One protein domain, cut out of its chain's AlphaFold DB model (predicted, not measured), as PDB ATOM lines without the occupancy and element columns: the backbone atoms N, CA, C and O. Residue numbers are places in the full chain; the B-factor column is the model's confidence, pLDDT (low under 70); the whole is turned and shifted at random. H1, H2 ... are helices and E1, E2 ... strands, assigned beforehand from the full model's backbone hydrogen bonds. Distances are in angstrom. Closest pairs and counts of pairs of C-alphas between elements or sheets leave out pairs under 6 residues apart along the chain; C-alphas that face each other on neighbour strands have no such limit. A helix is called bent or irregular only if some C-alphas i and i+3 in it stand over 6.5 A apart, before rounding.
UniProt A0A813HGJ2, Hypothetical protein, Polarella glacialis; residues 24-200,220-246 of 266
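Overview. This is residues 24 to 200 and 220 to 246 of the 266 residues of the protein "Hypothetical protein" of Polarella glacialis (UniProt A0A813HGJ2). Picture a strongly twisted sheet of five parallel strands, curled like part of a barrel, with H3 and H4 packed over one face. H6 stands beside its edge strand E4, two long loops, residues 116 to 137 and 157 to 176, follow E3 and E4, and H7 lies off the sheet, with residues 230 to 236 standing free. The printed part has 204 residues with seven named helices and five named strands, in the order H1 E1 H2 H3 E2 H4 E3 H5 E4 H6 H7 E5; across the sheet the strands run E4, E3, E2, E1, E5. The class is mixed, helices and strands, with under half of the residues, 97 of 204, in named elements. The whole is compact, with a radius of gyration of the C-alphas of 18.6 A and spans of 56 by 46 by 32 A.

Arrangement. Start at H1, residues 24 to 27, which only grazes the sheet, with residues 26 to 27. E1, residues 32 to 39, is an inner strand, and after it H2, residues 41 to 44, only grazes the sheet with residues 41 to 43. H3, residues 52 to 68, is on the sheet at a height over the sheet of 10.1 A; it lies over E1 and E2, residues 78 to 83, and its closest C-alphas with E1 are Thr 59 and Val 37, 6.6 A apart. E1 and E2 are parallel at 45 degrees; look for N 37 and O 79, 2.9 A apart and within hydrogen-bond range. H4, residues 89 to 98, is on the sheet at a height of 9.2 A, over E2 and E3, residues 110 to 115, and runs along the strands, at 11 degrees to E3 on the local plane. H3 and H4, on one face of the sheet, make two layers with it, helices over strands; they are close but not clearly touching, the C-alphas of Lys 56 and Met 97 being closest at 7.0 A. E2 and E3 are parallel at 25 degrees, with N 112 and O 80 at 2.7 A. H5, residues 138 to 143, is not on the sheet. E4, residues 151 to 156, is parallel to E3 at 29 degrees, with N 113 and O 152 at 2.8 A. E1, H2 H3, E2; E2, H4, E3; and E3, H5, E4 are strand-helix-strand units, parallel neighbour strands with helices between, each with a right-handed crossover. H6, residues 177 to 189, stands at the sheet's level; its closest C-alphas with E4 are Leu 189 and Leu 151, 5.0 A apart. H7, residues 222 to 234, is not on the sheet and is apart from H6. E5, residues 242 to 245, is an edge strand parallel to E1 at 19 degrees, with N 33 and O 242 at 3.0 A. In H3, H4 and H5 every O i to N i+4 pair is within hydrogen-bond range; in H6 and in H7 it is 6 of 9, and H1 and H2 are too short for such a pair.

Along the chain. Find C-alpha 24 at (33.143, -6.818, 18.251), where H1 begins. E1 measures 18.0 A from first to last C-alpha. H3 begins at C-alpha 52, (17.374, -23.931, 12.953), and runs 24.3 A. E2 measures 17.0 A, H4 14.2 A, E3 15.6 A and E4 13.4 A. H6, 13.5 A long, is irregular, with C-alphas 184 and 187 at 7.1 A; H7, 20.6 A long, is only just irregular, with C-alphas 231 and 234 at 6.52 A. E5 ends at C-alpha 245, (21.343, -7.012, 11.004).

Size, cuts and confidence. The two C-alphas farthest apart, those of Glu 71 and Lys 128, are 62.0 A apart. Residues 201 to 219 are not printed, and C-alphas 200 and 220 stand 12.1 A apart across the cut. The links H4 to E3, E3 to H5 and E4 to H6 are long. The mean pLDDT of the printed part is 73.2; 72 residues are under 70, among them 183 to 200 and 220 to 246.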
ATOM      1  N   GLN A  24      32.019  -7.553  17.676       89.88
ATOM      2  CA  GLN A  24      33.143  -6.818  18.251       89.88
ATOM      3  C   GLN A  24      33.094  -5.325  17.904       89.88
ATOM      4  O   GLN A  24      33.266  -4.486  18.788       89.88
ATOM      5  N   GLU A  25      32.833  -4.987  16.640       90.00
ATOM      6  CA  GLU A  25      32.845  -3.599  16.179       90.00
ATOM      7  C   GLU A  25      31.677  -2.783  16.744       90.00
ATOM      8  O   GLU A  25      31.855  -1.617  17.101       90.00
ATOM      9  N   PHE A  26      30.492  -3.388  16.875       91.88
ATOM     10  CA  PHE A  26      29.279  -2.668  17.271       91.88
ATOM     11  C   PHE A  26      28.918  -2.784  18.757       91.88
ATOM     12  O   PHE A  26      28.147  -1.957  19.252       91.88
ATOM     13  N   SER A  27      29.484  -3.735  19.508       91.25
ATOM     14  CA  SER A  27      29.181  -3.882  20.945       91.25
ATOM     15  C   SER A  27      29.678  -2.707  21.794       91.25
ATOM     16  O   SER A  27      29.131  -2.453  22.867       91.25
ATOM     17  N   LYS A  28      30.671  -1.948  21.312       88.06
ATOM     18  CA  LYS A  28      31.206  -0.761  22.005       88.06
ATOM     19  C   LYS A  28      30.214   0.401  22.096       88.06
ATOM     20  O   LYS A  28      30.351   1.248  22.975       88.06
ATOM     21  N   TYR A  29      29.221   0.460  21.207       87.38
ATOM     22  CA  TYR A  29      28.233   1.533  21.220       87.38
ATOM     23  C   TYR A  29      27.082   1.190  22.164       87.38
ATOM     24  O   TYR A  29      26.502   0.105  22.087       87.38
ATOM     25  N   THR A  30      26.719   2.115  23.051       88.88
ATOM     26  CA  THR A  30      25.626   1.930  24.023       88.88
ATOM     27  C   THR A  30      24.245   1.889  23.368       88.88
ATOM     28  O   THR A  30      23.317   1.331  23.939       88.88
ATOM     29  N   ASN A  31      24.121   2.438  22.160       87.62
ATOM     30  CA  ASN A  31      22.895   2.485  21.369       87.62
ATOM     31  C   ASN A  31      22.748   1.329  20.362       87.62
ATOM     32  O   ASN A  31      21.767   1.322  19.617       87.62
ATOM     33  N   THR A  32      23.677   0.364  20.323       86.88
ATOM     34  CA  THR A  32      23.454  -0.891  19.586       86.88
ATOM     35  C   THR A  32      22.437  -1.719  20.366       86.88
ATOM     36  O   THR A  32      22.765  -2.281  21.413       86.88
ATOM     37  N   LEU A  33      21.197  -1.763  19.888       88.38
ATOM     38  CA  LEU A  33      20.099  -2.374  20.634       88.38
ATOM     39  C   LEU A  33      20.235  -3.897  20.686       88.38
ATOM     40  O   LEU A  33      20.266  -4.465  21.772       88.38
ATOM     41  N   MET A  34      20.331  -4.527  19.515       90.75
ATOM     42  CA  MET A  34      20.306  -5.978  19.318       90.75
ATOM     43  C   MET A  34      21.054  -6.368  18.036       90.75
ATOM     44  O   MET A  34      21.166  -5.551  17.114       90.75
ATOM     45  N   PHE A  35      21.504  -7.624  17.963       94.00
ATOM     46  CA  PHE A  35      21.994  -8.249  16.731       94.00
ATOM     47  C   PHE A  35      21.016  -9.311  16.229       94.00
ATOM     48  O   PHE A  35      20.650 -10.219  16.972       94.00
ATOM     49  N   VAL A  36      20.635  -9.231  14.953       94.25
ATOM     50  CA  VAL A  36      19.798 -10.260  14.316       94.25
ATOM     51  C   VAL A  36      20.681 -11.429  13.884       94.25
ATOM     52  O   VAL A  36      21.518 -11.228  13.011       94.25
ATOM     53  N   VAL A  37      20.525 -12.621  14.470       92.94
ATOM     54  CA  VAL A  37      21.385 -13.795  14.180       92.94
ATOM     55  C   VAL A  37      20.987 -14.553  12.913       92.94
ATOM     56  O   VAL A  37      21.823 -15.216  12.302       92.94
ATOM     57  N   ALA A  38      19.717 -14.463  12.521       90.88
ATOM     58  CA  ALA A  38      19.190 -14.948  11.252       90.88
ATOM     59  C   ALA A  38      17.836 -14.285  10.961       90.88
ATOM     60  O   ALA A  38      17.167 -13.811  11.882       90.88
ATOM     61  N   ASN A  39      17.458 -14.272   9.681       91.69
ATOM     62  CA  ASN A  39      16.226 -13.669   9.179       91.69
ATOM     63  C   ASN A  39      15.495 -14.659   8.258       91.69
ATOM     64  O   ASN A  39      16.122 -15.202   7.348       91.69
ATOM     65  N   GLU A  40      14.203 -14.888   8.496       90.81
ATOM     66  CA  GLU A  40      13.261 -15.577   7.597       90.81
ATOM     67  C   GLU A  40      13.748 -16.930   7.041       90.81
ATOM     68  O   GLU A  40      13.643 -17.225   5.846       90.81
ATOM     69  N   LEU A  41      14.280 -17.800   7.909       86.75
ATOM     70  CA  LEU A  41      14.754 -19.131   7.486       86.75
ATOM     71  C   LEU A  41      13.709 -19.938   6.688       86.75
ATOM     72  O   LEU A  41      14.116 -20.539   5.687       86.75
ATOM     73  N   PRO A  42      12.402 -19.952   7.043       84.00
ATOM     74  CA  PRO A  42      11.394 -20.723   6.308       84.00
ATOM     75  C   PRO A  42      11.284 -20.369   4.820       84.00
ATOM     76  O   PRO A  42      10.910 -21.221   4.012       84.00
ATOM     77  N   VAL A  43      11.644 -19.142   4.425       79.88
ATOM     78  CA  VAL A  43      11.585 -18.703   3.019       79.88
ATOM     79  C   VAL A  43      12.535 -19.526   2.142       79.88
ATOM     80  O   VAL A  43      12.218 -19.837   0.988       79.88
ATOM     81  N   ASN A  44      13.682 -19.921   2.704       71.94
ATOM     82  CA  ASN A  44      14.735 -20.654   2.006       71.94
ATOM     83  C   ASN A  44      14.794 -22.143   2.391       71.94
ATOM     84  O   ASN A  44      15.152 -22.973   1.555       71.94
ATOM     85  N   ASP A  45      14.413 -22.503   3.619       69.81
ATOM     86  CA  ASP A  45      14.391 -23.881   4.123       69.81
ATOM     87  C   ASP A  45      12.999 -24.514   3.971       69.81
ATOM     88  O   ASP A  45      12.309 -24.841   4.937       69.81
ATOM     89  N   LYS A  46      12.574 -24.680   2.713       61.19
ATOM     90  CA  LYS A  46      11.211 -25.123   2.365       61.19
ATOM     91  C   LYS A  46      10.883 -26.567   2.772       61.19
ATOM     92  O   LYS A  46       9.728 -26.963   2.661       61.19
ATOM     93  N   ASN A  47      11.875 -27.359   3.192       57.25
ATOM     94  CA  ASN A  47      11.768 -28.819   3.251       57.25
ATOM     95  C   ASN A  47      12.141 -29.469   4.600       57.25
ATOM     96  O   ASN A  47      12.193 -30.699   4.635       57.25
ATOM     97  N   GLY A  48      12.380 -28.742   5.707       62.03
ATOM     98  CA  GLY A  48      12.503 -29.463   6.989       62.03
ATOM     99  C   GLY A  48      13.101 -28.794   8.222       62.03
ATOM    100  O   GLY A  48      13.596 -29.534   9.071       62.03
ATOM    101  N   PHE A  49      13.085 -27.465   8.361       79.88
ATOM    102  CA  PHE A  49      13.595 -26.778   9.564       79.88
ATOM    103  C   PHE A  49      15.055 -27.152   9.938       79.88
ATOM    104  O   PHE A  49      15.481 -27.007  11.087       79.88
ATOM    105  N   ALA A  50      15.849 -27.633   8.980       84.12
ATOM    106  CA  ALA A  50      17.196 -28.148   9.204       84.12
ATOM    107  C   ALA A  50      18.211 -27.037   9.516       84.12
ATOM    108  O   ALA A  50      19.258 -27.310  10.107       84.12
ATOM    109  N   ALA A  51      17.914 -25.789   9.141       86.12
ATOM    110  CA  ALA A  51      18.771 -24.637   9.419       86.12
ATOM    111  C   ALA A  51      18.701 -24.152  10.881       86.12
ATOM    112  O   ALA A  51      19.646 -23.531  11.371       86.12
ATOM    113  N   TYR A  52      17.617 -24.447  11.602       90.00
ATOM    114  CA  TYR A  52      17.374 -23.931  12.953       90.00
ATOM    115  C   TYR A  52      18.435 -24.351  13.989       90.00
ATOM    116  O   TYR A  52      18.945 -23.474  14.696       90.00
ATOM    117  N   PRO A  53      18.878 -25.625  14.048       90.44
ATOM    118  CA  PRO A  53      19.994 -26.020  14.909       90.44
ATOM    119  C   PRO A  53      21.291 -25.246  14.624       90.44
ATOM    120  O   PRO A  53      22.047 -24.935  15.544       90.44
ATOM    121  N   CYS A  54      21.552 -24.892  13.359       88.19
ATOM    122  CA  CYS A  54      22.727 -24.097  13.000       88.19
ATOM    123  C   CYS A  54      22.635 -22.679  13.578       88.19
ATOM    124  O   CYS A  54      23.622 -22.185  14.124       88.19
ATOM    125  N   VAL A  55      21.459 -22.048  13.535       91.69
ATOM    126  CA  VAL A  55      21.254 -20.715  14.125       91.69
ATOM    127  C   VAL A  55      21.357 -20.751  15.650       91.69
ATOM    128  O   VAL A  55      22.010 -19.876  16.223       91.69
ATOM    129  N   LYS A  56      20.837 -21.789  16.316       94.38
ATOM    130  CA  LYS A  56      21.066 -21.986  17.760       94.38
ATOM    131  C   LYS A  56      22.553 -22.118  18.096       94.38
ATOM    132  O   LYS A  56      23.037 -21.481  19.028       94.38
ATOM    133  N   SER A  57      23.309 -22.875  17.296       92.75
ATOM    134  CA  SER A  57      24.759 -23.009  17.502       92.75
ATOM    135  C   SER A  57      25.517 -21.689  17.302       92.75
ATOM    136  O   SER A  57      26.407 -21.373  18.088       92.75
ATOM    137  N   LEU A  58      25.123 -20.880  16.311       92.75
ATOM    138  CA  LEU A  58      25.694 -19.551  16.085       92.75
ATOM    139  C   LEU A  58      25.380 -18.608  17.255       92.75
ATOM    140  O   LEU A  58      26.274 -17.915  17.731       92.75
ATOM    141  N   THR A  59      24.137 -18.628  17.743       96.12
ATOM    142  CA  THR A  59      23.681 -17.851  18.909       96.12
ATOM    143  C   THR A  59      24.537 -18.173  20.133       96.12
ATOM    144  O   THR A  59      25.153 -17.275  20.709       96.12
ATOM    145  N   ARG A  60      24.702 -19.468  20.435       96.31
ATOM    146  CA  ARG A  60      25.578 -19.967  21.504       96.31
ATOM    147  C   ARG A  60      27.002 -19.447  21.384       96.31
ATOM    148  O   ARG A  60      27.581 -18.961  22.356       96.31
ATOM    149  N   ASP A  61      27.587 -19.563  20.200       94.75
ATOM    150  CA  ASP A  61      28.987 -19.210  19.993       94.75
ATOM    151  C   ASP A  61      29.215 -17.684  20.041       94.75
ATOM    152  O   ASP A  61      30.284 -17.247  20.477       94.75
ATOM    153  N   ILE A  62      28.221 -16.868  19.658       94.38
ATOM    154  CA  ILE A  62      28.255 -15.402  19.805       94.38
ATOM    155  C   ILE A  62      28.086 -14.992  21.274       94.38
ATOM    156  O   ILE A  62      28.887 -14.194  21.761       94.38
ATOM    157  N   HIS A  63      27.124 -15.567  22.003       95.62
ATOM    158  CA  HIS A  63      26.957 -15.311  23.437       95.62
ATOM    159  C   HIS A  63      28.237 -15.614  24.219       95.62
ATOM    160  O   HIS A  63      28.723 -14.777  24.986       95.62
ATOM    161  N   ARG A  64      28.857 -16.768  23.951       94.12
ATOM    162  CA  ARG A  64      30.145 -17.143  24.551       94.12
ATOM    163  C   ARG A  64      31.276 -16.216  24.140       94.12
ATOM    164  O   ARG A  64      32.133 -15.912  24.963       94.12
ATOM    165  N   TYR A  65      31.290 -15.748  22.893       92.88
ATOM    166  CA  TYR A  65      32.280 -14.776  22.441       92.88
ATOM    167  C   TYR A  65      32.170 -13.454  23.214       92.88
ATOM    168  O   TYR A  65      33.182 -12.992  23.749       92.88
ATOM    169  N   GLN A  66      30.956 -12.913  23.361       93.62
ATOM    170  CA  GLN A  66      30.699 -11.711  24.159       93.62
ATOM    171  C   GLN A  66      31.098 -11.901  25.628       93.62
ATOM    172  O   GLN A  66      31.719 -11.013  26.204       93.62
ATOM    173  N   ALA A  67      30.816 -13.071  26.214       91.25
ATOM    174  CA  ALA A  67      31.210 -13.398  27.586       91.25
ATOM    175  C   ALA A  67      32.732 -13.575  27.756       91.25
ATOM    176  O   ALA A  67      33.291 -13.183  28.778       91.25
ATOM    177  N   SER A  68      33.417 -14.151  26.761       87.31
ATOM    178  CA  SER A  68      34.867 -14.397  26.807       87.31
ATOM    179  C   SER A  68      35.704 -13.121  26.718       87.31
ATOM    180  O   SER A  68      36.811 -13.074  27.246       87.31
ATOM    181  N   CYS A  69      35.168 -12.064  26.102       78.06
ATOM    182  CA  CYS A  69      35.826 -10.761  25.979       78.06
ATOM    183  C   CYS A  69      35.552  -9.861  27.201       78.06
ATOM    184  O   CYS A  69      35.345  -8.657  27.046       78.06
ATOM    185  N   ALA A  70      35.525 -10.454  28.403       57.69
ATOM    186  CA  ALA A  70      35.035  -9.871  29.657       57.69
ATOM    187  C   ALA A  70      35.647  -8.505  30.034       57.69
ATOM    188  O   ALA A  70      35.043  -7.749  30.794       57.69
ATOM    189  N   GLU A  71      36.795  -8.135  29.467       62.84
ATOM    190  CA  GLU A  71      37.352  -6.789  29.583       62.84
ATOM    191  C   GLU A  71      36.822  -5.877  28.462       62.84
ATOM    192  O   GLU A  71      37.495  -5.584  27.476       62.84
ATOM    193  N   GLY A  72      35.577  -5.413  28.617       71.00
ATOM    194  CA  GLY A  72      35.057  -4.240  27.900       71.00
ATOM    195  C   GLY A  72      34.044  -4.495  26.780       71.00
ATOM    196  O   GLY A  72      33.462  -3.532  26.280       71.00
ATOM    197  N   MET A  73      33.767  -5.748  26.400       87.31
ATOM    198  CA  MET A  73      32.690  -6.027  25.443       87.31
ATOM    199  C   MET A  73      31.325  -6.050  26.143       87.31
ATOM    200  O   MET A  73      31.064  -6.883  27.007       87.31
ATOM    201  N   ARG A  74      30.417  -5.150  25.748       89.25
ATOM    202  CA  ARG A  74      29.027  -5.179  26.223       89.25
ATOM    203  C   ARG A  74      28.306  -6.409  25.668       89.25
ATOM    204  O   ARG A  74      28.326  -6.646  24.461       89.25
ATOM    205  N   ARG A  75      27.590  -7.138  26.530       92.25
ATOM    206  CA  ARG A  75      26.640  -8.172  26.102       92.25
ATOM    207  C   ARG A  75      25.403  -7.504  25.493       92.25
ATOM    208  O   ARG A  75      24.520  -7.034  26.203       92.25
ATOM    209  N   VAL A  76      25.401  -7.396  24.172       93.44
ATOM    210  CA  VAL A  76      24.266  -6.946  23.357       93.44
ATOM    211  C   VAL A  76      23.360  -8.144  23.074       93.44
ATOM    212  O   VAL A  76      23.906  -9.155  22.632       93.44
ATOM    213  N   PRO A  77      22.037  -8.043  23.290       94.94
ATOM    214  CA  PRO A  77      21.135  -9.164  23.064       94.94
ATOM    215  C   PRO A  77      21.068  -9.621  21.599       94.94
ATOM    216  O   PRO A  77      21.218  -8.819  20.668       94.94
ATOM    217  N   LEU A  78      20.806 -10.910  21.406       95.62
ATOM    218  CA  LEU A  78      20.649 -11.570  20.114       95.62
ATOM    219  C   LEU A  78      19.168 -11.862  19.837       95.62
ATOM    220  O   LEU A  78      18.464 -12.399  20.689       95.62
ATOM    221  N   ILE A  79      18.698 -11.537  18.633       94.75
ATOM    222  CA  ILE A  79      17.311 -11.742  18.188       94.75
ATOM    223  C   ILE A  79      17.274 -12.605  16.925       94.75
ATOM    224  O   ILE A  79      18.128 -12.479  16.047       94.75
ATOM    225  N   TYR A  80      16.267 -13.466  16.808       94.38
ATOM    226  CA  TYR A  80      15.920 -14.119  15.544       94.38
ATOM    227  C   TYR A  80      14.712 -13.426  14.920       94.38
ATOM    228  O   TYR A  80      13.721 -13.262  15.615       94.38
ATOM    229  N   ALA A  81      14.786 -13.029  13.648       92.31
ATOM    230  CA  ALA A  81      13.664 -12.426  12.929       92.31
ATOM    231  C   ALA A  81      13.022 -13.471  12.006       92.31
ATOM    232  O   ALA A  81      13.678 -13.999  11.110       92.31
ATOM    233  N   ASP A  82      11.760 -13.805  12.236       92.88
ATOM    234  CA  ASP A  82      11.034 -14.810  11.464       92.88
ATOM    235  C   ASP A  82      10.039 -14.176  10.494       92.88
ATOM    236  O   ASP A  82       9.553 -13.070  10.717       92.88
ATOM    237  N   VAL A  83       9.687 -14.907   9.442       89.56
ATOM    238  CA  VAL A  83       8.550 -14.561   8.587       89.56
ATOM    239  C   VAL A  83       7.265 -15.074   9.235       89.56
ATOM    240  O   VAL A  83       7.240 -16.170   9.798       89.56
ATOM    241  N   ASP A  84       6.169 -14.318   9.154       90.50
ATOM    242  CA  ASP A  84       4.879 -14.795   9.654       90.50
ATOM    243  C   ASP A  84       4.303 -15.929   8.782       90.50
ATOM    244  O   ASP A  84       3.565 -15.696   7.823       90.50
ATOM    245  N   MET A  85       4.633 -17.175   9.138       87.06
ATOM    246  CA  MET A  85       4.091 -18.400   8.527       87.06
ATOM    247  C   MET A  85       2.667 -18.738   9.006       87.06
ATOM    248  O   MET A  85       2.045 -19.664   8.484       87.06
ATOM    249  N   GLY A  86       2.136 -17.997   9.985       88.88
ATOM    250  CA  GLY A  86       0.874 -18.311  10.648       88.88
ATOM    251  C   GLY A  86       0.955 -19.510  11.602       88.88
ATOM    252  O   GLY A  86       2.009 -20.111  11.827       88.88
ATOM    253  N   ALA A  87      -0.184 -19.840  12.207       86.50
ATOM    254  CA  ALA A  87      -0.307 -20.982  13.105       86.50
ATOM    255  C   ALA A  87      -0.322 -22.319  12.330       86.50
ATOM    256  O   ALA A  87      -0.935 -22.390  11.260       86.50
ATOM    257  N   PRO A  88       0.264 -23.400  12.883       89.62
ATOM    258  CA  PRO A  88       0.932 -23.471  14.190       89.62
ATOM    259  C   PRO A  88       2.431 -23.125  14.152       89.62
ATOM    260  O   PRO A  88       3.047 -22.995  15.212       89.62
ATOM    261  N   ASP A  89       3.018 -22.991  12.961       90.88
ATOM    262  CA  ASP A  89       4.469 -22.898  12.767       90.88
ATOM    263  C   ASP A  89       5.085 -21.715  13.517       90.88
ATOM    264  O   ASP A  89       6.079 -21.891  14.219       90.88
ATOM    265  N   ARG A  90       4.437 -20.544  13.481       91.56
ATOM    266  CA  ARG A  90       4.855 -19.337  14.211       91.56
ATOM    267  C   ARG A  90       5.148 -19.605  15.691       91.56
ATOM    268  O   ARG A  90       6.205 -19.243  16.202       91.56
ATOM    269  N   GLY A  91       4.234 -20.281  16.387       92.06
ATOM    270  CA  GLY A  91       4.396 -20.590  17.810       92.06
ATOM    271  C   GLY A  91       5.445 -21.674  18.074       92.06
ATOM    272  O   GLY A  91       6.165 -21.612  19.072       92.06
ATOM    273  N   ILE A  92       5.552 -22.669  17.186       93.06
ATOM    274  CA  ILE A  92       6.545 -23.750  17.293       93.06
ATOM    275  C   ILE A  92       7.958 -23.187  17.128       93.06
ATOM    276  O   ILE A  92       8.834 -23.476  17.947       93.06
ATOM    277  N   ILE A  93       8.164 -22.353  16.109       94.06
ATOM    278  CA  ILE A  93       9.457 -21.740  15.813       94.06
ATOM    279  C   ILE A  93       9.867 -20.789  16.941       94.06
ATOM    280  O   ILE A  93      10.988 -20.896  17.445       94.06
ATOM    281  N   ALA A  94       8.957 -19.923  17.402       94.75
ATOM    282  CA  ALA A  94       9.232 -19.011  18.510       94.75
ATOM    283  C   ALA A  94       9.692 -19.754  19.772       94.75
ATOM    284  O   ALA A  94      10.713 -19.406  20.373       94.75
ATOM    285  N   LYS A  95       8.985 -20.831  20.145       94.38
ATOM    286  CA  LYS A  95       9.353 -21.679  21.288       94.38
ATOM    287  C   LYS A  95      10.702 -22.360  21.085       94.38
ATOM    288  O   LYS A  95      11.510 -22.358  22.004       94.38
ATOM    289  N   TYR A  96      10.969 -22.910  19.901       95.12
ATOM    290  CA  TYR A  96      12.237 -23.585  19.612       95.12
ATOM    291  C   TYR A  96      13.443 -22.636  19.691       95.12
ATOM    292  O   TYR A  96      14.495 -22.978  20.240       95.12
ATOM    293  N   MET A  97      13.296 -21.426  19.151       96.12
ATOM    294  CA  MET A  97      14.380 -20.446  19.127       96.12
ATOM    295  C   MET A  97      14.693 -19.879  20.510       96.12
ATOM    296  O   MET A  97      15.852 -19.574  20.790       96.12
ATOM    297  N   THR A  98      13.693 -19.793  21.386       95.38
ATOM    298  CA  THR A  98      13.836 -19.192  22.721       95.38
ATOM    299  C   THR A  98      13.935 -20.181  23.880       95.38
ATOM    300  O   THR A  98      14.192 -19.761  25.011       95.38
ATOM    301  N   CYS A  99      13.762 -21.483  23.640       94.44
ATOM    302  CA  CYS A  99      14.062 -22.504  24.638       94.44
ATOM    303  C   CYS A  99      15.564 -22.792  24.703       94.44
ATOM    304  O   CYS A  99      16.285 -22.647  23.719       94.44
ATOM    305  N   GLU A 100      16.033 -23.238  25.859       94.88
ATOM    306  CA  GLU A 100      17.401 -23.718  26.049       94.88
ATOM    307  C   GLU A 100      17.431 -25.213  25.704       94.88
ATOM    308  O   GLU A 100      16.580 -25.966  26.187       94.88
ATOM    309  N   LEU A 101      18.368 -25.655  24.859       89.88
ATOM    310  CA  LEU A 101      18.496 -27.080  24.513       89.88
ATOM    311  C   LEU A 101      19.676 -27.736  25.233       89.88
ATOM    312  O   LEU A 101      19.502 -28.694  25.982       89.88
ATOM    313  N   GLU A 102      20.879 -27.223  24.997       88.44
ATOM    314  CA  GLU A 102      22.132 -27.693  25.589       88.44
ATOM    315  C   GLU A 102      22.671 -26.703  26.629       88.44
ATOM    316  O   GLU A 102      23.397 -27.091  27.547       88.44
ATOM    317  N   SER A 103      22.379 -25.410  26.465       91.94
ATOM    318  CA  SER A 103      22.932 -24.332  27.285       91.94
ATOM    319  C   SER A 103      22.045 -23.084  27.231       91.94
ATOM    320  O   SER A 103      21.481 -22.812  26.173       91.94
ATOM    321  N   PRO A 104      22.015 -22.250  28.292       91.69
ATOM    322  CA  PRO A 104      21.352 -20.943  28.242       91.69
ATOM    323  C   PRO A 104      21.851 -20.040  27.107       91.69
ATOM    324  O   PRO A 104      21.139 -19.155  26.648       91.69
ATOM    325  N   ASP A 105      23.077 -20.274  26.630       94.94
ATOM    326  CA  ASP A 105      23.674 -19.516  25.535       94.94
ATOM    327  C   ASP A 105      23.015 -19.813  24.170       94.94
ATOM    328  O   ASP A 105      23.162 -19.011  23.254       94.94
ATOM    329  N   ASP A 106      22.329 -20.949  23.985       94.94
ATOM    330  CA  ASP A 106      21.781 -21.359  22.677       94.94
ATOM    331  C   ASP A 106      20.372 -20.826  22.360       94.94
ATOM    332  O   ASP A 106      19.874 -21.012  21.242       94.94
ATOM    333  N   ALA A 107      19.742 -20.163  23.329       97.00
ATOM    334  CA  ALA A 107      18.478 -19.466  23.164       97.00
ATOM    335  C   ALA A 107      18.725 -18.030  22.688       97.00
ATOM    336  O   ALA A 107      19.641 -17.362  23.167       97.00
ATOM    337  N   VAL A 108      17.901 -17.537  21.761       96.62
ATOM    338  CA  VAL A 108      17.890 -16.098  21.451       96.62
ATOM    339  C   VAL A 108      17.233 -15.326  22.597       96.62
ATOM    340  O   VAL A 108      16.302 -15.823  23.233       96.62
ATOM    341  N   ASP A 109      17.702 -14.106  22.853       95.44
ATOM    342  CA  ASP A 109      17.198 -13.269  23.950       95.44
ATOM    343  C   ASP A 109      15.807 -12.690  23.652       95.44
ATOM    344  O   ASP A 109      15.073 -12.316  24.567       95.44
ATOM    345  N   ALA A 110      15.452 -12.593  22.370       92.50
ATOM    346  CA  ALA A 110      14.153 -12.139  21.898       92.50
ATOM    347  C   ALA A 110      13.775 -12.822  20.583       92.50
ATOM    348  O   ALA A 110      14.642 -13.232  19.804       92.50
ATOM    349  N   TYR A 111      12.478 -12.888  20.313       94.00
ATOM    350  CA  TYR A 111      11.941 -13.365  19.048       94.00
ATOM    351  C   TYR A 111      11.340 -12.196  18.265       94.00
ATOM    352  O   TYR A 111      10.601 -11.375  18.804       94.00
ATOM    353  N   GLY A 112      11.711 -12.092  17.000       91.38
ATOM    354  CA  GLY A 112      11.249 -11.097  16.051       91.38
ATOM    355  C   GLY A 112      10.320 -11.734  15.031       91.38
ATOM    356  O   GLY A 112      10.560 -12.857  14.598       91.38
ATOM    357  N   LEU A 113       9.275 -11.017  14.640       91.00
ATOM    358  CA  LEU A 113       8.318 -11.461  13.639       91.00
ATOM    359  C   LEU A 113       8.094 -10.371  12.586       91.00
ATOM    360  O   LEU A 113       7.801  -9.219  12.910       91.00
ATOM    361  N   ASN A 114       8.201 -10.748  11.319       90.56
ATOM    362  CA  ASN A 114       7.917  -9.906  10.166       90.56
ATOM    363  C   ASN A 114       6.434 -10.065   9.805       90.56
ATOM    364  O   ASN A 114       6.035 -11.025   9.139       90.56
ATOM    365  N   VAL A 115       5.597  -9.140  10.287       86.69
ATOM    366  CA  VAL A 115       4.132  -9.246  10.238       86.69
ATOM    367  C   VAL A 115       3.530  -8.267   9.234       86.69
ATOM    368  O   VAL A 115       3.325  -7.081   9.499       86.69
ATOM    369  N   TYR A 116       3.132  -8.799   8.081       85.31
ATOM    370  CA  TYR A 116       2.529  -8.037   6.982       85.31
ATOM    371  C   TYR A 116       1.018  -8.263   6.829       85.31
ATOM    372  O   TYR A 116       0.449  -7.988   5.775       85.31
ATOM    373  N   SER A 117       0.358  -8.774   7.870       83.62
ATOM    374  CA  SER A 117      -1.057  -9.161   7.842       83.62
ATOM    375  C   SER A 117      -2.045  -8.009   8.074       83.62
ATOM    376  O   SER A 117      -3.249  -8.226   7.976       83.62
ATOM    377  N   TRP A 118      -1.568  -6.782   8.325       82.12
ATOM    378  CA  TRP A 118      -2.413  -5.587   8.428       82.12
ATOM    379  C   TRP A 118      -2.345  -4.748   7.148       82.12
ATOM    380  O   TRP A 118      -1.496  -3.867   7.002       82.12
ATOM    381  N   CYS A 119      -3.239  -5.045   6.207       79.00
ATOM    382  CA  CYS A 119      -3.394  -4.332   4.935       79.00
ATOM    383  C   CYS A 119      -4.551  -3.319   4.970       79.00
ATOM    384  O   CYS A 119      -5.227  -3.168   5.983       79.00
ATOM    385  N   ASP A 120      -4.768  -2.597   3.872       74.62
ATOM    386  CA  ASP A 120      -5.924  -1.704   3.726       74.62
ATOM    387  C   ASP A 120      -7.239  -2.503   3.780       74.62
ATOM    388  O   ASP A 120      -7.412  -3.465   3.028       74.62
ATOM    389  N   GLU A 121      -8.161  -2.105   4.660       71.25
ATOM    390  CA  GLU A 121      -9.468  -2.752   4.852       71.25
ATOM    391  C   GLU A 121     -10.343  -2.727   3.587       71.25
ATOM    392  O   GLU A 121     -11.165  -3.617   3.375       71.25
ATOM    393  N   ASN A 122     -10.132  -1.735   2.717       70.25
ATOM    394  CA  ASN A 122     -10.869  -1.568   1.468       70.25
ATOM    395  C   ASN A 122     -10.222  -2.328   0.303       70.25
ATOM    396  O   ASN A 122     -10.724  -2.282  -0.825       70.25
ATOM    397  N   TYR A 123      -9.104  -3.026   0.537       68.31
ATOM    398  CA  TYR A 123      -8.459  -3.812  -0.502       68.31
ATOM    399  C   TYR A 123      -9.321  -5.016  -0.888       68.31
ATOM    400  O   TYR A 123      -9.589  -5.919  -0.089       68.31
ATOM    401  N   LEU A 124      -9.698  -5.054  -2.162       66.88
ATOM    402  CA  LEU A 124     -10.376  -6.191  -2.759       66.88
ATOM    403  C   LEU A 124      -9.351  -7.130  -3.407       66.88
ATOM    404  O   LEU A 124      -8.425  -6.675  -4.076       66.88
ATOM    405  N   ASP A 125      -9.514  -8.441  -3.226       66.06
ATOM    406  CA  ASP A 125      -8.717  -9.436  -3.948       66.06
ATOM    407  C   ASP A 125      -9.019  -9.419  -5.463       66.06
ATOM    408  O   ASP A 125      -9.906  -8.707  -5.944       66.06
ATOM    409  N   GLU A 126      -8.290 -10.222  -6.247       67.56
ATOM    410  CA  GLU A 126      -8.487 -10.331  -7.706       67.56
ATOM    411  C   GLU A 126      -9.923 -10.743  -8.109       67.56
ATOM    412  O   GLU A 126     -10.345 -10.515  -9.243       67.56
ATOM    413  N   HIS A 127     -10.701 -11.276  -7.160       74.81
ATOM    414  CA  HIS A 127     -12.094 -11.683  -7.311       74.81
ATOM    415  C   HIS A 127     -13.091 -10.641  -6.766       74.81
ATOM    416  O   HIS A 127     -14.278 -10.943  -6.630       74.81
ATOM    417  N   LYS A 128     -12.643  -9.409  -6.478       69.25
ATOM    418  CA  LYS A 128     -13.445  -8.306  -5.916       69.25
ATOM    419  C   LYS A 128     -14.083  -8.617  -4.557       69.25
ATOM    420  O   LYS A 128     -15.113  -8.039  -4.210       69.25
ATOM    421  N   ARG A 129     -13.497  -9.525  -3.779       65.38
ATOM    422  CA  ARG A 129     -13.935  -9.816  -2.408       65.38
ATOM    423  C   ARG A 129     -13.086  -9.005  -1.444       65.38
ATOM    424  O   ARG A 129     -11.901  -8.823  -1.710       65.38
ATOM    425  N   VAL A 130     -13.665  -8.553  -0.329       58.09
ATOM    426  CA  VAL A 130     -12.878  -8.006   0.789       58.09
ATOM    427  C   VAL A 130     -11.801  -9.035   1.119       58.09
ATOM    428  O   VAL A 130     -12.110 -10.196   1.397       58.09
ATOM    429  N   ASN A 131     -10.540  -8.650   0.936       54.66
ATOM    430  CA  ASN A 131      -9.444  -9.601   0.965       54.66
ATOM    431  C   ASN A 131      -9.230 -10.119   2.394       54.66
ATOM    432  O   ASN A 131      -9.170  -9.355   3.351       54.66
ATOM    433  N   PHE A 132      -8.997 -11.423   2.501       51.56
ATOM    434  CA  PHE A 132      -8.598 -12.166   3.699       51.56
ATOM    435  C   PHE A 132      -7.300 -11.652   4.375       51.56
ATOM    436  O   PHE A 132      -6.916 -12.137   5.432       51.56
ATOM    437  N   ARG A 133      -6.601 -10.672   3.783       55.28
ATOM    438  CA  ARG A 133      -5.360 -10.073   4.308       55.28
ATOM    439  C   ARG A 133      -5.563  -8.882   5.254       55.28
ATOM    440  O   ARG A 133      -4.586  -8.211   5.561       55.28
ATOM    441  N   TYR A 134      -6.782  -8.589   5.704       63.00
ATOM    442  CA  TYR A 134      -6.965  -7.716   6.866       63.00
ATOM    443  C   TYR A 134      -7.009  -8.570   8.137       63.00
ATOM    444  O   TYR A 134      -8.016  -9.218   8.419       63.00
ATOM    445  N   SER A 135      -5.918  -8.587   8.898       66.44
ATOM    446  CA  SER A 135      -5.867  -9.182  10.233       66.44
ATOM    447  C   SER A 135      -5.296  -8.150  11.204       66.44
ATOM    448  O   SER A 135      -4.124  -7.789  11.070       66.44
ATOM    449  N   PRO A 136      -6.081  -7.661  12.182       68.69
ATOM    450  CA  PRO A 136      -5.639  -6.651  13.148       68.69
ATOM    451  C   PRO A 136      -4.681  -7.226  14.212       68.69
ATOM    452  O   PRO A 136      -4.830  -6.978  15.400       68.69
ATOM    453  N   TYR A 137      -3.738  -8.080  13.812       82.69
ATOM    454  CA  TYR A 137      -2.810  -8.829  14.671       82.69
ATOM    455  C   TYR A 137      -3.442  -9.715  15.755       82.69
ATOM    456  O   TYR A 137      -2.702 -10.387  16.468       82.69
ATOM    457  N   GLN A 138      -4.772  -9.820  15.841       83.62
ATOM    458  CA  GLN A 138      -5.453 -10.619  16.866       83.62
ATOM    459  C   GLN A 138      -4.982 -12.077  16.880       83.62
ATOM    460  O   GLN A 138      -4.631 -12.592  17.930       83.62
ATOM    461  N   ALA A 139      -4.862 -12.720  15.713       86.25
ATOM    462  CA  ALA A 139      -4.357 -14.093  15.644       86.25
ATOM    463  C   ALA A 139      -2.905 -14.219  16.147       86.25
ATOM    464  O   ALA A 139      -2.530 -15.251  16.692       86.25
ATOM    465  N   VAL A 140      -2.077 -13.181  15.957       87.81
ATOM    466  CA  VAL A 140      -0.710 -13.140  16.505       87.81
ATOM    467  C   VAL A 140      -0.781 -13.027  18.027       87.81
ATOM    468  O   VAL A 140      -0.119 -13.782  18.729       87.81
ATOM    469  N   LEU A 141      -1.617 -12.123  18.541       84.75
ATOM    470  CA  LEU A 141      -1.831 -11.943  19.977       84.75
ATOM    471  C   LEU A 141      -2.338 -13.218  20.658       84.75
ATOM    472  O   LEU A 141      -1.859 -13.548  21.740       84.75
ATOM    473  N   ASP A 142      -3.259 -13.937  20.019       87.00
ATOM    474  CA  ASP A 142      -3.820 -15.183  20.540       87.00
ATOM    475  C   ASP A 142      -2.755 -16.289  20.611       87.00
ATOM    476  O   ASP A 142      -2.610 -16.943  21.644       87.00
ATOM    477  N   ASP A 143      -1.953 -16.459  19.553       88.50
ATOM    478  CA  ASP A 143      -0.879 -17.463  19.510       88.50
ATOM    479  C   ASP A 143       0.232 -17.198  20.534       88.50
ATOM    480  O   ASP A 143       0.834 -18.135  21.067       88.50
ATOM    481  N   PHE A 144       0.519 -15.921  20.798       89.12
ATOM    482  CA  PHE A 144       1.515 -15.488  21.777       89.12
ATOM    483  C   PHE A 144       0.916 -15.208  23.162       89.12
ATOM    484  O   PHE A 144       1.620 -14.737  24.058       89.12
ATOM    485  N   GLY A 145      -0.357 -15.551  23.380       84.94
ATOM    486  CA  GLY A 145      -0.997 -15.500  24.688       84.94
ATOM    487  C   GLY A 145      -0.242 -16.363  25.702       84.94
ATOM    488  O   GLY A 145      -0.263 -17.591  25.633       84.94
ATOM    489  N   GLY A 146       0.440 -15.720  26.653       82.69
ATOM    490  CA  GLY A 146       1.258 -16.401  27.664       82.69
ATOM    491  C   GLY A 146       2.686 -16.744  27.223       82.69
ATOM    492  O   GLY A 146       3.352 -17.520  27.907       82.69
ATOM    493  N   TYR A 147       3.168 -16.184  26.111       86.94
ATOM    494  CA  TYR A 147       4.584 -16.228  25.753       86.94
ATOM    495  C   TYR A 147       5.411 -15.383  26.732       86.94
ATOM    496  O   TYR A 147       5.056 -14.248  27.039       86.94
ATOM    497  N   ASP A 148       6.501 -15.945  27.252       86.19
ATOM    498  CA  ASP A 148       7.268 -15.397  28.378       86.19
ATOM    499  C   ASP A 148       8.595 -14.741  27.962       86.19
ATOM    500  O   ASP A 148       9.403 -14.357  28.813       86.19
ATOM    501  N   LYS A 149       8.831 -14.601  26.655       89.00
ATOM    502  CA  LYS A 149      10.040 -13.996  26.085       89.00
ATOM    503  C   LYS A 149       9.688 -12.717  25.322       89.00
ATOM    504  O   LYS A 149       8.561 -12.588  24.846       89.00
ATOM    505  N   PRO A 150      10.629 -11.768  25.174       89.62
ATOM    506  CA  PRO A 150      10.382 -10.561  24.392       89.62
ATOM    507  C   PRO A 150      10.008 -10.897  22.940       89.62
ATOM    508  O   PRO A 150      10.740 -11.631  22.270       89.62
ATOM    509  N   LEU A 151       8.891 -10.339  22.464       85.75
ATOM    510  CA  LEU A 151       8.366 -10.519  21.110       85.75
ATOM    511  C   LEU A 151       8.325  -9.180  20.378       85.75
ATOM    512  O   LEU A 151       7.529  -8.316  20.712       85.75
ATOM    513  N   LEU A 152       9.112  -9.020  19.324       86.06
ATOM    514  CA  LEU A 152       9.155  -7.782  18.559       86.06
ATOM    515  C   LEU A 152       8.531  -7.991  17.188       86.06
ATOM    516  O   LEU A 152       8.771  -9.005  16.539       86.06
ATOM    517  N   PHE A 153       7.813  -6.992  16.689       87.75
ATOM    518  CA  PHE A 153       7.611  -6.903  15.245       87.75
ATOM    519  C   PHE A 153       8.860  -6.290  14.641       87.75
ATOM    520  O   PHE A 153       9.077  -5.091  14.807       87.75
ATOM    521  N   THR A 154       9.689  -7.124  14.013       85.31
ATOM    522  CA  THR A 154      10.933  -6.719  13.344       85.31
ATOM    523  C   THR A 154      10.651  -6.037  12.012       85.31
ATOM    524  O   THR A 154      11.360  -5.110  11.618       85.31
ATOM    525  N   GLU A 155       9.554  -6.423  11.362       84.00
ATOM    526  CA  GLU A 155       9.021  -5.756  10.182       84.00
ATOM    527  C   GLU A 155       7.490  -5.728  10.235       84.00
ATOM    528  O   GLU A 155       6.851  -6.657  10.726       84.00
ATOM    529  N   PHE A 156       6.898  -4.652   9.720       83.69
ATOM    530  CA  PHE A 156       5.458  -4.540   9.507       83.69
ATOM    531  C   PHE A 156       5.139  -3.506   8.419       83.69
ATOM    532  O   PHE A 156       6.014  -2.804   7.899       83.69
ATOM    533  N   GLY A 157       3.858  -3.392   8.078       80.19
ATOM    534  CA  GLY A 157       3.350  -2.415   7.123       80.19
ATOM    535  C   GLY A 157       3.084  -3.049   5.767       80.19
ATOM    536  O   GLY A 157       3.871  -2.918   4.829       80.19
ATOM    537  N   CYS A 158       1.939  -3.706   5.635       80.62
ATOM    538  CA  CYS A 158       1.506  -4.258   4.360       80.62
ATOM    539  C   CYS A 158       1.445  -3.181   3.263       80.62
ATOM    540  O   CYS A 158       0.987  -2.059   3.483       80.62
ATOM    541  N   ASN A 159       1.886  -3.530   2.054       78.75
ATOM    542  CA  ASN A 159       1.855  -2.661   0.873       78.75
ATOM    543  C   ASN A 159       0.701  -2.994  -0.097       78.75
ATOM    544  O   ASN A 159       0.672  -2.493  -1.219       78.75
ATOM    545  N   THR A 160      -0.232  -3.849   0.319       76.12
ATOM    546  CA  THR A 160      -1.408  -4.239  -0.462       76.12
ATOM    547  C   THR A 160      -2.587  -3.356  -0.049       76.12
ATOM    548  O   THR A 160      -2.997  -3.389   1.109       76.12
ATOM    549  N   GLY A 161      -3.099  -2.528  -0.961       73.50
ATOM    550  CA  GLY A 161      -4.128  -1.543  -0.620       73.50
ATOM    551  C   GLY A 161      -4.314  -0.429  -1.640       73.50
ATOM    552  O   GLY A 161      -3.504  -0.274  -2.557       73.50
ATOM    553  N   VAL A 162      -5.372   0.365  -1.457       69.56
ATOM    554  CA  VAL A 162      -5.562   1.648  -2.140       69.56
ATOM    555  C   VAL A 162      -5.244   2.729  -1.122       69.56
ATOM    556  O   VAL A 162      -6.114   3.338  -0.514       69.56
ATOM    557  N   PHE A 163      -3.955   2.963  -0.907       71.75
ATOM    558  CA  PHE A 163      -3.574   3.973   0.060       71.75
ATOM    559  C   PHE A 163      -3.878   5.371  -0.491       71.75
ATOM    560  O   PHE A 163      -3.418   5.729  -1.576       71.75
ATOM    561  N   GLU A 164      -4.640   6.167   0.259       66.19
ATOM    562  CA  GLU A 164      -5.064   7.518  -0.138       66.19
ATOM    563  C   GLU A 164      -4.446   8.622   0.728       66.19
ATOM    564  O   GLU A 164      -4.946   9.745   0.756       66.19
ATOM    565  N   THR A 165      -3.349   8.344   1.446       66.88
ATOM    566  CA  THR A 165      -2.723   9.401   2.255       66.88
ATOM    567  C   THR A 165      -2.350  10.595   1.383       66.88
ATOM    568  O   THR A 165      -1.834  10.451   0.270       66.88
ATOM    569  N   ALA A 166      -2.638  11.788   1.898       63.34
ATOM    570  CA  ALA A 166      -2.245  13.051   1.307       63.34
ATOM    571  C   ALA A 166      -1.148  13.677   2.172       63.34
ATOM    572  O   ALA A 166      -1.328  13.812   3.376       63.34
ATOM    573  N   CYS A 167      -0.049  14.079   1.526       48.22
ATOM    574  CA  CYS A 167       1.154  14.699   2.094       48.22
ATOM    575  C   CYS A 167       1.865  13.935   3.244       48.22
ATOM    576  O   CYS A 167       1.244  13.427   4.167       48.22
ATOM    577  N   PRO A 168       3.211  13.894   3.250       58.19
ATOM    578  CA  PRO A 168       4.127  14.385   2.219       58.19
ATOM    579  C   PRO A 168       4.223  13.429   1.017       58.19
ATOM    580  O   PRO A 168       4.733  13.828  -0.026       58.19
ATOM    581  N   TYR A 169       3.671  12.214   1.121       65.44
ATOM    582  CA  TYR A 169       3.711  11.198   0.070       65.44
ATOM    583  C   TYR A 169       2.290  10.819  -0.366       65.44
ATOM    584  O   TYR A 169       1.656  10.002   0.301       65.44
ATOM    585  N   PRO A 170       1.761  11.400  -1.461       69.88
ATOM    586  CA  PRO A 170       0.475  10.979  -1.995       69.88
ATOM    587  C   PRO A 170       0.507   9.480  -2.320       69.88
ATOM    588  O   PRO A 170       1.444   9.012  -2.970       69.88
ATOM    589  N   LYS A 171      -0.524   8.747  -1.889       74.06
ATOM    590  CA  LYS A 171      -0.624   7.278  -1.988       74.06
ATOM    591  C   LYS A 171       0.354   6.482  -1.112       74.06
ATOM    592  O   LYS A 171       0.655   5.326  -1.408       74.06
ATOM    593  N   GLY A 172       0.872   7.080  -0.040       74.56
ATOM    594  CA  GLY A 172       1.609   6.351   0.994       74.56
ATOM    595  C   GLY A 172       0.678   5.541   1.901       74.56
ATOM    596  O   GLY A 172      -0.495   5.884   2.028       74.56
ATOM    597  N   ARG A 173       1.198   4.499   2.563       78.38
ATOM    598  CA  ARG A 173       0.464   3.701   3.568       78.38
ATOM    599  C   ARG A 173      -0.176   4.598   4.639       78.38
ATOM    600  O   ARG A 173       0.444   5.566   5.073       78.38
ATOM    601  N   THR A 174      -1.394   4.264   5.066       77.00
ATOM    602  CA  THR A 174      -2.145   4.977   6.121       77.00
ATOM    603  C   THR A 174      -1.677   4.637   7.537       77.00
ATOM    604  O   THR A 174      -1.991   5.380   8.462       77.00
ATOM    605  N   TRP A 175      -0.902   3.556   7.694       79.38
ATOM    606  CA  TRP A 175      -0.358   3.069   8.970       79.38
ATOM    607  C   TRP A 175      -1.397   2.926  10.105       79.38
ATOM    608  O   TRP A 175      -1.161   3.416  11.213       79.38
ATOM    609  N   PRO A 176      -2.567   2.300   9.856       77.62
ATOM    610  CA  PRO A 176      -3.600   2.106  10.880       77.62
ATOM    611  C   PRO A 176      -3.169   1.134  11.989       77.62
ATOM    612  O   PRO A 176      -3.694   1.181  13.100       77.62
ATOM    613  N   ASP A 177      -2.185   0.292  11.698       77.25
ATOM    614  CA  ASP A 177      -1.537  -0.651  12.597       77.25
ATOM    615  C   ASP A 177      -0.755   0.053  13.718       77.25
ATOM    616  O   ASP A 177      -0.835  -0.354  14.875       77.25
ATOM    617  N   VAL A 178      -0.048   1.147  13.420       79.88
ATOM    618  CA  VAL A 178       0.767   1.898  14.393       79.88
ATOM    619  C   VAL A 178      -0.022   2.333  15.641       79.88
ATOM    620  O   VAL A 178       0.389   1.986  16.751       79.88
ATOM    621  N   PRO A 179      -1.144   3.078  15.543       76.88
ATOM    622  CA  PRO A 179      -1.896   3.484  16.728       76.88
ATOM    623  C   PRO A 179      -2.505   2.299  17.486       76.88
ATOM    624  O   PRO A 179      -2.676   2.406  18.700       76.88
ATOM    625  N   HIS A 180      -2.820   1.190  16.812       76.56
ATOM    626  CA  HIS A 180      -3.307  -0.020  17.470       76.56
ATOM    627  C   HIS A 180      -2.186  -0.730  18.242       76.56
ATOM    628  O   HIS A 180      -2.370  -1.058  19.414       76.56
ATOM    629  N   MET A 181      -0.990  -0.846  17.653       74.38
ATOM    630  CA  MET A 181       0.186  -1.426  18.309       74.38
ATOM    631  C   MET A 181       0.501  -0.754  19.651       74.38
ATOM    632  O   MET A 181       0.769  -1.437  20.636       74.38
ATOM    633  N   PHE A 182       0.411   0.579  19.722       71.50
ATOM    634  CA  PHE A 182       0.678   1.326  20.957       71.50
ATOM    635  C   PHE A 182      -0.462   1.296  21.987       71.50
ATOM    636  O   PHE A 182      -0.218   1.604  23.152       71.50
ATOM    637  N   LYS A 183      -1.694   0.960  21.588       68.56
ATOM    638  CA  LYS A 183      -2.861   0.951  22.488       68.56
ATOM    639  C   LYS A 183      -3.211  -0.438  23.005       68.56
ATOM    640  O   LYS A 183      -3.521  -0.578  24.182       68.56
ATOM    641  N   GLU A 184      -3.193  -1.429  22.124       65.06
ATOM    642  CA  GLU A 184      -3.790  -2.747  22.365       65.06
ATOM    643  C   GLU A 184      -2.738  -3.863  22.362       65.06
ATOM    644  O   GLU A 184      -2.883  -4.853  23.069       65.06
ATOM    645  N   THR A 185      -1.638  -3.684  21.625       62.72
ATOM    646  CA  THR A 185      -0.621  -4.733  21.421       62.72
ATOM    647  C   THR A 185       0.618  -4.553  22.318       62.72
ATOM    648  O   THR A 185       1.387  -5.494  22.522       62.72
ATOM    649  N   TRP A 186       0.814  -3.363  22.904       59.25
ATOM    650  CA  TRP A 186       2.003  -3.010  23.699       59.25
ATOM    651  C   TRP A 186       2.213  -3.908  24.923       59.25
ATOM    652  O   TRP A 186       3.352  -4.240  25.251       59.25
ATOM    653  N   SER A 187       1.129  -4.344  25.575       57.09
ATOM    654  CA  SER A 187       1.204  -5.237  26.736       57.09
ATOM    655  C   SER A 187       1.801  -6.608  26.410       57.09
ATOM    656  O   SER A 187       2.301  -7.260  27.319       57.09
ATOM    657  N   CYS A 188       1.762  -7.027  25.138       56.12
ATOM    658  CA  CYS A 188       2.293  -8.313  24.685       56.12
ATOM    659  C   CYS A 188       3.662  -8.196  23.995       56.12
ATOM    660  O   CYS A 188       4.470  -9.109  24.116       56.12
ATOM    661  N   LEU A 189       3.944  -7.099  23.278       58.22
ATOM    662  CA  LEU A 189       5.162  -6.987  22.460       58.22
ATOM    663  C   LEU A 189       6.396  -6.491  23.240       58.22
ATOM    664  O   LEU A 189       7.523  -6.833  22.906       58.22
ATOM    665  N   GLY A 190       6.251  -5.710  24.313       48.84
ATOM    666  CA  GLY A 190       7.388  -5.282  25.150       48.84
ATOM    667  C   GLY A 190       8.424  -4.346  24.485       48.84
ATOM    668  O   GLY A 190       9.050  -3.559  25.194       48.84
ATOM    669  N   LEU A 191       8.596  -4.367  23.156       48.44
ATOM    670  CA  LEU A 191       9.398  -3.436  22.366       48.44
ATOM    671  C   LEU A 191       9.013  -3.505  20.876       48.44
ATOM    672  O   LEU A 191       8.926  -4.581  20.292       48.44
ATOM    673  N   LEU A 192       8.827  -2.349  20.234       48.94
ATOM    674  CA  LEU A 192       8.592  -2.261  18.789       48.94
ATOM    675  C   LEU A 192       9.885  -1.825  18.087       48.94
ATOM    676  O   LEU A 192      10.376  -0.724  18.342       48.94
ATOM    677  N   VAL A 193      10.434  -2.660  17.201       46.00
ATOM    678  CA  VAL A 193      11.620  -2.324  16.397       46.00
ATOM    679  C   VAL A 193      11.259  -2.423  14.928       46.00
ATOM    680  O   VAL A 193      11.269  -3.495  14.346       46.00
ATOM    681  N   TYR A 194      10.966  -1.282  14.315       43.62
ATOM    682  CA  TYR A 194      10.685  -1.227  12.889       43.62
ATOM    683  C   TYR A 194      11.979  -1.146  12.066       43.62
ATOM    684  O   TYR A 194      12.735  -0.180  12.200       43.62
ATOM    685  N   LEU A 195      12.200  -2.109  11.167       43.62
ATOM    686  CA  LEU A 195      13.136  -1.965  10.053       43.62
ATOM    687  C   LEU A 195      12.401  -1.430   8.811       43.62
ATOM    688  O   LEU A 195      11.512  -2.065   8.248       43.62
ATOM    689  N   LEU A 196      12.791  -0.234   8.363       40.19
ATOM    690  CA  LEU A 196      12.360   0.340   7.087       40.19
ATOM    691  C   LEU A 196      13.086  -0.384   5.938       40.19
ATOM    692  O   LEU A 196      14.183   0.018   5.547       40.19
ATOM    693  N   SER A 197      12.481  -1.418   5.347       34.31
ATOM    694  CA  SER A 197      12.912  -1.914   4.033       34.31
ATOM    695  C   SER A 197      12.389  -0.966   2.943       34.31
ATOM    696  O   SER A 197      11.313  -1.111   2.364       34.31
ATOM    697  N   CYS A 198      13.139   0.105   2.675       33.50
ATOM    698  CA  CYS A 198      12.824   1.047   1.599       33.50
ATOM    699  C   CYS A 198      13.330   0.510   0.243       33.50
ATOM    700  O   CYS A 198      14.133   1.150  -0.432       33.50
ATOM    701  N   GLU A 199      12.905  -0.689  -0.168       34.50
ATOM    702  CA  GLU A 199      13.425  -1.320  -1.395       34.50
ATOM    703  C   GLU A 199      12.913  -0.659  -2.693       34.50
ATOM    704  O   GLU A 199      13.587  -0.703  -3.720       34.50
ATOM    705  N   PHE A 200      11.771   0.042  -2.670       28.22
ATOM    706  CA  PHE A 200      11.107   0.497  -3.905       28.22
ATOM    707  C   PHE A 200      11.331   1.964  -4.325       28.22
ATOM    708  O   PHE A 200      11.049   2.314  -5.475       28.22
ATOM    709  N   ASP A 220      15.001   9.991   3.310       30.22
ATOM    710  CA  ASP A 220      13.554   9.726   3.489       30.22
ATOM    711  C   ASP A 220      13.120   9.640   4.977       30.22
ATOM    712  O   ASP A 220      12.010   9.231   5.307       30.22
ATOM    713  N   CYS A 221      13.968  10.083   5.916       33.22
ATOM    714  CA  CYS A 221      13.725   9.947   7.362       33.22
ATOM    715  C   CYS A 221      12.953  11.117   8.006       33.22
ATOM    716  O   CYS A 221      12.725  11.104   9.212       33.22
ATOM    717  N   GLY A 222      12.562  12.152   7.257       25.47
ATOM    718  CA  GLY A 222      12.182  13.448   7.841       25.47
ATOM    719  C   GLY A 222      10.923  13.447   8.718       25.47
ATOM    720  O   GLY A 222      10.929  14.049   9.789       25.47
ATOM    721  N   LEU A 223       9.838  12.784   8.298       28.67
ATOM    722  CA  LEU A 223       8.534  12.976   8.953       28.67
ATOM    723  C   LEU A 223       8.206  11.937  10.038       28.67
ATOM    724  O   LEU A 223       7.560  12.273  11.029       28.67
ATOM    725  N   VAL A 224       8.703  10.704   9.914       30.31
ATOM    726  CA  VAL A 224       8.535   9.671  10.954       30.31
ATOM    727  C   VAL A 224       9.477   9.930  12.139       30.31
ATOM    728  O   VAL A 224       9.085   9.743  13.290       30.31
ATOM    729  N   LEU A 225      10.663  10.505  11.889       29.80
ATOM    730  CA  LEU A 225      11.567  10.994  12.940       29.80
ATOM    731  C   LEU A 225      10.934  12.128  13.775       29.80
ATOM    732  O   LEU A 225      11.181  12.236  14.973       29.80
ATOM    733  N   LEU A 226      10.060  12.942  13.169       24.97
ATOM    734  CA  LEU A 226       9.317  14.007  13.858       24.97
ATOM    735  C   LEU A 226       8.203  13.476  14.778       24.97
ATOM    736  O   LEU A 226       7.935  14.083  15.816       24.97
ATOM    737  N   LEU A 227       7.590  12.335  14.449       26.50
ATOM    738  CA  LEU A 227       6.653  11.641  15.345       26.50
ATOM    739  C   LEU A 227       7.383  11.002  16.537       26.50
ATOM    740  O   LEU A 227       6.904  11.108  17.665       26.50
ATOM    741  N   PHE A 228       8.592  10.473  16.318       29.42
ATOM    742  CA  PHE A 228       9.490  10.034  17.393       29.42
ATOM    743  C   PHE A 228       9.858  11.177  18.355       29.42
ATOM    744  O   PHE A 228       9.821  10.997  19.571       29.42
ATOM    745  N   LEU A 229      10.131  12.382  17.842       26.02
ATOM    746  CA  LEU A 229      10.495  13.539  18.673       26.02
ATOM    747  C   LEU A 229       9.341  14.081  19.534       26.02
ATOM    748  O   LEU A 229       9.594  14.625  20.607       26.02
ATOM    749  N   LYS A 230       8.078  13.929  19.112       21.94
ATOM    750  CA  LYS A 230       6.924  14.405  19.898       21.94
ATOM    751  C   LYS A 230       6.520  13.453  21.023       21.94
ATOM    752  O   LYS A 230       6.096  13.925  22.073       21.94
ATOM    753  N   VAL A 231       6.696  12.144  20.845       29.44
ATOM    754  CA  VAL A 231       6.405  11.146  21.893       29.44
ATOM    755  C   VAL A 231       7.545  11.071  22.922       29.44
ATOM    756  O   VAL A 231       7.294  10.883  24.110       29.44
ATOM    757  N   LEU A 232       8.783  11.376  22.515       27.69
ATOM    758  CA  LEU A 232       9.931  11.551  23.418       27.69
ATOM    759  C   LEU A 232       9.916  12.870  24.216       27.69
ATOM    760  O   LEU A 232      10.758  13.058  25.089       27.69
ATOM    761  N   SER A 233       8.944  13.767  24.009       24.06
ATOM    762  CA  SER A 233       8.779  14.959  24.862       24.06
ATOM    763  C   SER A 233       8.482  14.614  26.331       24.06
ATOM    764  O   SER A 233       8.592  15.492  27.185       24.06
ATOM    765  N   VAL A 234       8.106  13.366  26.633       28.56
ATOM    766  CA  VAL A 234       7.878  12.881  28.005       28.56
ATOM    767  C   VAL A 234       9.069  12.051  28.526       28.56
ATOM    768  O   VAL A 234       9.143  11.760  29.715       28.56
ATOM    769  N   MET A 235      10.061  11.733  27.681       26.64
ATOM    770  CA  MET A 235      11.296  11.037  28.068       26.64
ATOM    771  C   MET A 235      12.503  11.677  27.370       26.64
ATOM    772  O   MET A 235      12.934  11.275  26.295       26.64
ATOM    773  N   SER A 236      13.001  12.732  28.006       23.50
ATOM    774  CA  SER A 236      14.169  13.544  27.675       23.50
ATOM    775  C   SER A 236      15.300  12.843  26.891       23.50
ATOM    776  O   SER A 236      15.969  11.964  27.417       23.50
ATOM    777  N   LEU A 237      15.562  13.369  25.685       28.20
ATOM    778  CA  LEU A 237      16.875  13.735  25.111       28.20
ATOM    779  C   LEU A 237      17.978  12.641  24.975       28.20
ATOM    780  O   LEU A 237      18.541  12.195  25.965       28.20
ATOM    781  N   LEU A 238      18.406  12.398  23.714       29.58
ATOM    782  CA  LEU A 238      19.771  12.015  23.246       29.58
ATOM    783  C   LEU A 238      20.131  10.595  22.736       29.58
ATOM    784  O   LEU A 238      21.319  10.351  22.542       29.58
ATOM    785  N   PHE A 239      19.218   9.686  22.372       33.06
ATOM    786  CA  PHE A 239      19.666   8.382  21.824       33.06
ATOM    787  C   PHE A 239      19.038   8.015  20.474       33.06
ATOM    788  O   PHE A 239      17.890   7.595  20.392       33.06
ATOM    789  N   GLY A 240      19.822   8.153  19.396       33.53
ATOM    790  CA  GLY A 240      19.553   7.471  18.128       33.53
ATOM    791  C   GLY A 240      19.879   5.989  18.286       33.53
ATOM    792  O   GLY A 240      21.009   5.657  18.622       33.53
ATOM    793  N   VAL A 241      18.901   5.105  18.105       37.44
ATOM    794  CA  VAL A 241      19.050   3.652  18.277       37.44
ATOM    795  C   VAL A 241      19.573   3.029  16.980       37.44
ATOM    796  O   VAL A 241      19.075   3.353  15.904       37.44
ATOM    797  N   VAL A 242      20.569   2.142  17.068       37.25
ATOM    798  CA  VAL A 242      21.114   1.396  15.922       37.25
ATOM    799  C   VAL A 242      20.778  -0.084  16.090       37.25
ATOM    800  O   VAL A 242      21.117  -0.699  17.103       37.25
ATOM    801  N   VAL A 243      20.124  -0.662  15.084       41.22
ATOM    802  CA  VAL A 243      19.886  -2.106  14.962       41.22
ATOM    803  C   VAL A 243      20.801  -2.617  13.861       41.22
ATOM    804  O   VAL A 243      20.773  -2.097  12.745       41.22
ATOM    805  N   VAL A 244      21.642  -3.602  14.174       40.09
ATOM    806  CA  VAL A 244      22.591  -4.168  13.211       40.09
ATOM    807  C   VAL A 244      22.108  -5.559  12.827       40.09
ATOM    808  O   VAL A 244      22.066  -6.471  13.652       40.09
ATOM    809  N   VAL A 245      21.739  -5.717  11.559       38.28
ATOM    810  CA  VAL A 245      21.343  -7.012  11.004       38.28
ATOM    811  C   VAL A 245      22.608  -7.778  10.623       38.28
ATOM    812  O   VAL A 245      23.364  -7.331   9.758       38.28
ATOM    813  N   VAL A 246      22.846  -8.942  11.234       36.38
ATOM    814  CA  VAL A 246      23.834  -9.897  10.717       36.38
ATOM    815  C   VAL A 246      23.120 -10.675   9.616       36.38
ATOM    816  O   VAL A 246      22.464 -11.684   9.857       36.38
TER     817      VAL A 246